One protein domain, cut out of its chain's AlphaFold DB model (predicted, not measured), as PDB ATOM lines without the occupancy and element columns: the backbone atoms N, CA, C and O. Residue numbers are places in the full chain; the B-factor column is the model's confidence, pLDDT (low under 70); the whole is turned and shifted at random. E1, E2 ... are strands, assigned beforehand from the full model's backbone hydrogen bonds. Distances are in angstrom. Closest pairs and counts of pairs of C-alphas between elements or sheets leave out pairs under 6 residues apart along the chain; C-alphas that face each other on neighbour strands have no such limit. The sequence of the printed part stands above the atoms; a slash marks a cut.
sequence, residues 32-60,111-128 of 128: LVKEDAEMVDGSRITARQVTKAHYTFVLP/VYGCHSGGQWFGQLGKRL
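What this domain is: This is residues 32 to 60 and 111 to 128 of the 128 residues of an uncharacterized protein of archaeon (UniProt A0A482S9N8). The domain has little regular structure: residues 32 to 60 make a wide loop holding the short strand E1, and the hairpin of E2 and E3 is an arm whose tip, residues 115 to 120, sticks out. The 47 printed residues have no named helix and three strands, E1, E2, E3 along the chain; E2 and E3 form an antiparallel sheet. The class is all strand, with only 16 residues in named elements. The whole is only just loose, close to compact: radius of gyration of the C-alphas 11.9 A, spans 35 by 24 by 15 A.

How they stand to each other: E1, residues 55 to 57, pairs with no named strand. Its closest C-alpha to E2, residues 111 to 116, is Tyr 55, 5.9 A from that of Val 111. E3, residues 119 to 125, is apart from E1. E2 and E3 are a hairpin with a tight link, antiparallel at 155 degrees; N 124 and O 112, 2.7 A, are within hydrogen-bond range.

Where its parts are: E1 begins at C-alpha 55 (124.299, 144.907, 116.794) and measures 6.9 A, E2 16.6 A, E3 16.9 A, ending at C-alpha 125 (130.371, 141.498, 123.324).

The domain as a whole: The farthest C-alphas, Glu 38 and Gly 118, are 35.7 A apart. Residues 61 to 110 are cut out, a 16.2 A gap between C-alphas 60 and 111. Residues 42 to 46 and 126 to 128 have pLDDT under 70.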
ATOM      1  N   LEU A  32     124.545 146.453 108.268       92.19
ATOM      2  CA  LEU A  32     124.403 145.573 109.419       92.19
ATOM      3  C   LEU A  32     122.931 145.374 109.778       92.19
ATOM      4  O   LEU A  32     122.131 146.305 109.799       92.19
ATOM      5  N   VAL A  33     122.590 144.138 110.128       92.88
ATOM      6  CA  VAL A  33     121.265 143.804 110.669       92.88
ATOM      7  C   VAL A  33     121.183 144.247 112.128       92.88
ATOM      8  O   VAL A  33     121.943 143.749 112.965       92.88
ATOM      9  N   LYS A  34     120.259 145.168 112.406       90.69
ATOM     10  CA  LYS A  34     119.888 145.613 113.751       90.69
ATOM     11  C   LYS A  34     119.024 144.555 114.437       90.69
ATOM     12  O   LYS A  34     118.167 143.946 113.803       90.69
ATOM     13  N   GLU A  35     119.210 144.388 115.736       89.50
ATOM     14  CA  GLU A  35     118.261 143.674 116.578       89.50
ATOM     15  C   GLU A  35     116.939 144.438 116.762       89.50
ATOM     16  O   GLU A  35     116.925 145.653 116.965       89.50
ATOM     17  N   ASP A  36     115.827 143.706 116.747       85.62
ATOM     18  CA  ASP A  36     114.513 144.226 117.123       85.62
ATOM     19  C   ASP A  36     114.345 144.186 118.652       85.62
ATOM     20  O   ASP A  36     113.753 143.269 119.218       85.62
ATOM     21  N   ALA A  37     114.983 145.143 119.325       81.25
ATOM     22  CA  ALA A  37     114.919 145.328 120.770       81.25
ATOM     23  C   ALA A  37     114.799 146.816 121.121       81.25
ATOM     24  O   ALA A  37     115.295 147.692 120.397       81.25
ATOM     25  N   GLU A  38     114.148 147.098 122.248       79.12
ATOM     26  CA  GLU A  38     114.098 148.443 122.817       79.12
ATOM     27  C   GLU A  38     115.482 148.877 123.308       79.12
ATOM     28  O   GLU A  38     116.270 148.069 123.806       79.12
ATOM     29  N   MET A  39     115.771 150.176 123.197       77.00
ATOM     30  CA  MET A  39     116.965 150.736 123.823       77.00
ATOM     31  C   MET A  39     116.836 150.674 125.338       77.00
ATOM     32  O   MET A  39     115.938 151.281 125.920       77.00
ATOM     33  N   VAL A  40     117.788 149.998 125.969       74.25
ATOM     34  CA  VAL A  40     117.901 149.928 127.423       74.25
ATOM     35  C   VAL A  40     119.092 150.746 127.914       74.25
ATOM     36  O   VAL A  40     120.112 150.882 127.230       74.25
ATOM     37  N   ASP A  41     118.946 151.296 129.118       71.81
ATOM     38  CA  ASP A  41     120.058 151.860 129.881       71.81
ATOM     39  C   ASP A  41     121.094 150.769 130.195       71.81
ATOM     40  O   ASP A  41     120.738 149.614 130.440       71.81
ATOM     41  N   GLY A  42     122.371 151.150 130.215       65.62
ATOM     42  CA  GLY A  42     123.503 150.301 130.552       65.62
ATOM     43  C   GLY A  42     123.328 149.515 131.857       65.62
ATOM     44  O   GLY A  42     123.725 148.352 131.912       65.62
ATOM     45  N   SER A  43     122.647 150.112 132.842       63.09
ATOM     46  CA  SER A  43     122.383 149.533 134.167       63.09
ATOM     47  C   SER A  43     121.342 148.398 134.184       63.09
ATOM     48  O   SER A  43     121.241 147.656 135.161       63.09
ATOM     49  N   ARG A  44     120.546 148.244 133.115       62.88
ATOM     50  CA  ARG A  44     119.420 147.286 133.035       62.88
ATOM     51  C   ARG A  44     119.696 146.097 132.121       62.88
ATOM     52  O   ARG A  44     118.774 145.445 131.639       62.88
ATOM     53  N   ILE A  45     120.968 145.824 131.869       64.56
ATOM     54  CA  ILE A  45     121.393 144.845 130.878       64.56
ATOM     55  C   ILE A  45     121.623 143.496 131.539       64.56
ATOM     56  O   ILE A  45     122.497 143.336 132.387       64.56
ATOM     57  N   THR A  46     120.837 142.511 131.124       66.50
ATOM     58  CA  THR A  46     120.991 141.115 131.537       66.50
ATOM     59  C   THR A  46     121.735 140.336 130.468       66.50
ATOM     60  O   THR A  46     121.554 140.618 129.300       66.50
ATOM     61  N   ALA A  47     122.525 139.323 130.819       71.69
ATOM     62  CA  ALA A  47     123.178 138.501 129.803       71.69
ATOM     63  C   ALA A  47     122.169 137.603 129.065       71.69
ATOM     64  O   ALA A  47     121.560 136.723 129.675       71.69
ATOM     65  N   ARG A  48     122.053 137.767 127.749       80.38
ATOM     66  CA  ARG A  48     121.208 136.970 126.858       80.38
ATOM     67  C   ARG A  48     121.929 136.727 125.526       80.38
ATOM     68  O   ARG A  48     123.021 137.230 125.246       80.38
ATOM     69  N   GLN A  49     121.346 135.849 124.720       81.69
ATOM     70  CA  GLN A  49     121.837 135.562 123.380       81.69
ATOM     71  C   GLN A  49     121.139 136.480 122.372       81.69
ATOM     72  O   GLN A  49     119.911 136.499 122.290       81.69
ATOM     73  N   VAL A  50     121.919 137.220 121.586       84.50
ATOM     74  CA  VAL A  50     121.409 137.987 120.439       84.50
ATOM     75  C   VAL A  50     121.519 137.102 119.206       84.50
ATOM     76  O   VAL A  50     122.621 136.709 118.818       84.50
ATOM     77  N   THR A  51     120.388 136.770 118.588       85.69
ATOM     78  CA  THR A  51     120.337 135.910 117.397       85.69
ATOM     79  C   THR A  51     119.910 136.702 116.171       85.69
ATOM     80  O   THR A  51     119.000 137.518 116.265       85.69
ATOM     81  N   LYS A  52     120.503 136.405 115.006       89.62
ATOM     82  CA  LYS A  52     120.146 137.007 113.702       89.62
ATOM     83  C   LYS A  52     120.318 138.534 113.621       89.62
ATOM     84  O   LYS A  52     119.768 139.157 112.720       89.62
ATOM     85  N   ALA A  53     121.113 139.119 114.509       91.38
ATOM     86  CA  ALA A  53     121.483 140.527 114.482       91.38
ATOM     87  C   ALA A  53     122.990 140.682 114.706       91.38
ATOM     88  O   ALA A  53     123.623 139.837 115.336       91.38
ATOM     89  N   HIS A  54     123.556 141.762 114.173       91.81
ATOM     90  CA  HIS A  54     124.978 142.095 114.302       91.81
ATOM     91  C   HIS A  54     125.229 143.094 115.430       91.81
ATOM     92  O   HIS A  54     126.326 143.148 115.986       91.81
ATOM     93  N   TYR A  55     124.220 143.899 115.754       90.38
ATOM     94  CA  TYR A  55     124.299 144.907 116.794       90.38
ATOM     95  C   TYR A  55     122.933 145.186 117.405       90.38
ATOM     96  O   TYR A  55     121.886 144.852 116.846       90.38
ATOM     97  N   THR A  56     122.982 145.850 118.546       88.75
ATOM     98  CA  THR A  56     121.827 146.247 119.333       88.75
ATOM     99  C   THR A  56     122.064 147.628 119.922       88.75
ATOM    100  O   THR A  56     123.208 147.989 120.227       88.75
ATOM    101  N   PHE A  57     121.010 148.432 120.017       88.31
ATOM    102  CA  PHE A  57     121.134 149.780 120.550       88.31
ATOM    103  C   PHE A  57     121.122 149.761 122.073       88.31
ATOM    104  O   PHE A  57     120.329 149.062 122.698       88.31
ATOM    105  N   VAL A  58     122.021 150.536 122.667       87.06
ATOM    106  CA  VAL A  58     122.235 150.535 124.108       87.06
ATOM    107  C   VAL A  58     122.820 151.862 124.551       87.06
ATOM    108  O   VAL A  58     123.797 152.337 123.975       87.06
ATOM    109  N   LEU A  59     122.254 152.436 125.607       88.38
ATOM    110  CA  LEU A  59     122.802 153.650 126.194       88.38
ATOM    111  C   LEU A  59     124.030 153.326 127.066       88.38
ATOM    112  O   LEU A  59     124.097 152.255 127.686       88.38
ATOM    113  N   PRO A  60     125.029 154.225 127.112       89.50
ATOM    114  CA  PRO A  60     126.093 154.134 128.101       89.50
ATOM    115  C   PRO A  60     125.512 154.265 129.514       89.50
ATOM    116  O   PRO A  60     124.551 154.997 129.729       89.50
ATOM    117  N   VAL A 111     127.810 142.281 118.525       89.38
ATOM    118  CA  VAL A 111     128.041 140.923 119.010       89.38
ATOM    119  C   VAL A 111     129.157 140.276 118.213       89.38
ATOM    120  O   VAL A 111     129.251 140.437 116.997       89.38
ATOM    121  N   TYR A 112     130.028 139.553 118.902       89.81
ATOM    122  CA  TYR A 112     131.145 138.847 118.285       89.81
ATOM    123  C   TYR A 112     131.373 137.519 119.002       89.81
ATOM    124  O   TYR A 112     130.643 137.170 119.920       89.81
ATOM    125  N   GLY A 113     132.357 136.735 118.580       89.19
ATOM    126  CA  GLY A 113     132.761 135.519 119.280       89.19
ATOM    127  C   GLY A 113     134.275 135.395 119.292       89.19
ATOM    128  O   GLY A 113     134.959 136.086 118.537       89.19
ATOM    129  N   CYS A 114     134.812 134.551 120.169       90.25
ATOM    130  CA  CYS A 114     136.257 134.413 120.318       90.25
ATOM    131  C   CYS A 114     136.675 132.964 120.564       90.25
ATOM    132  O   CYS A 114     136.093 132.257 121.390       90.25
ATOM    133  N   HIS A 115     137.742 132.566 119.873       91.44
ATOM    134  CA  HIS A 115     138.581 131.447 120.269       91.44
ATOM    135  C   HIS A 115     139.798 131.980 121.023       91.44
ATOM    136  O   HIS A 115     140.510 132.841 120.512       91.44
ATOM    137  N   SER A 116     140.071 131.441 122.207       92.06
ATOM    138  CA  SER A 116     141.292 131.744 122.957       92.06
ATOM    139  C   SER A 116     141.855 130.463 123.561       92.06
ATOM    140  O   SER A 116     141.105 129.596 124.002       92.06
ATOM    141  N   GLY A 117     143.177 130.285 123.505       90.06
ATOM    142  CA  GLY A 117     143.835 129.079 124.023       90.06
ATOM    143  C   GLY A 117     143.311 127.760 123.429       90.06
ATOM    144  O   GLY A 117     143.262 126.752 124.124       90.06
ATOM    145  N   GLY A 118     142.849 127.768 122.174       92.88
ATOM    146  CA  GLY A 118     142.249 126.595 121.523       92.88
ATOM    147  C   GLY A 118     140.814 126.263 121.962       92.88
ATOM    148  O   GLY A 118     140.242 125.303 121.457       92.88
ATOM    149  N   GLN A 119     140.207 127.056 122.851       91.25
ATOM    150  CA  GLN A 119     138.831 126.883 123.327       91.25
ATOM    151  C   GLN A 119     137.888 127.907 122.688       91.25
ATOM    152  O   GLN A 119     138.275 129.053 122.452       91.25
ATOM    153  N   TRP A 120     136.649 127.499 122.406       90.50
ATOM    154  CA  TRP A 120     135.581 128.385 121.933       90.50
ATOM    155  C   TRP A 120     134.835 129.000 123.120       90.50
ATOM    156  O   TRP A 120     134.251 128.273 123.919       90.50
ATOM    157  N   PHE A 121     134.808 130.332 123.213       86.69
ATOM    158  CA  PHE A 121     134.141 131.053 124.308       86.69
ATOM    159  C   PHE A 121     132.689 131.441 124.004       86.69
ATOM    160  O   PHE A 121     132.042 132.119 124.808       86.69
ATOM    161  N   GLY A 122     132.151 131.005 122.863       86.69
ATOM    162  CA  GLY A 122     130.799 131.364 122.457       86.69
ATOM    163  C   GLY A 122     130.681 132.824 122.031       86.69
ATOM    164  O   GLY A 122     131.645 133.466 121.603       86.69
ATOM    165  N   GLN A 123     129.460 133.335 122.157       84.69
ATOM    166  CA  GLN A 123     129.142 134.730 121.903       84.69
ATOM    167  C   GLN A 123     129.705 135.633 123.012       84.69
ATOM    168  O   GLN A 123     129.465 135.440 124.210       84.69
ATOM    169  N   LEU A 124     130.454 136.637 122.576       81.25
ATOM    170  CA  LEU A 124     131.033 137.736 123.331       81.25
ATOM    171  C   LEU A 124     130.480 139.082 122.824       81.25
ATOM    172  O   LEU A 124     129.630 139.144 121.931       81.25
ATOM    173  N   GLY A 125     130.964 140.167 123.422       75.94
ATOM    174  CA  GLY A 125     130.371 141.498 123.324       75.94
ATOM    175  C   GLY A 125     129.527 141.806 124.550       75.94
ATOM    176  O   GLY A 125     129.527 141.039 125.520       75.94
ATOM    177  N   LYS A 126     128.818 142.939 124.533       62.53
ATOM    178  CA  LYS A 126     127.830 143.211 125.579       62.53
ATOM    179  C   LYS A 126     126.729 142.174 125.402       62.53
ATOM    180  O   LYS A 126     125.984 142.210 124.426       62.53
ATOM    181  N   ARG A 127     126.703 141.198 126.307       51.28
ATOM    182  CA  ARG A 127     125.600 140.250 126.427       51.28
ATOM    183  C   ARG A 127     124.408 141.080 126.917       51.28
ATOM    184  O   ARG A 127     124.313 141.314 128.116       51.28
ATOM    185  N   LEU A 128     123.637 141.654 125.986       48.72
ATOM    186  CA  LEU A 128     122.258 142.086 126.246       48.72
ATOM    187  C   LEU A 128     121.365 140.893 126.483       48.72
ATOM    188  O   LEU A 128     121.783 139.814 126.023       48.72
TER     189      LEU A 128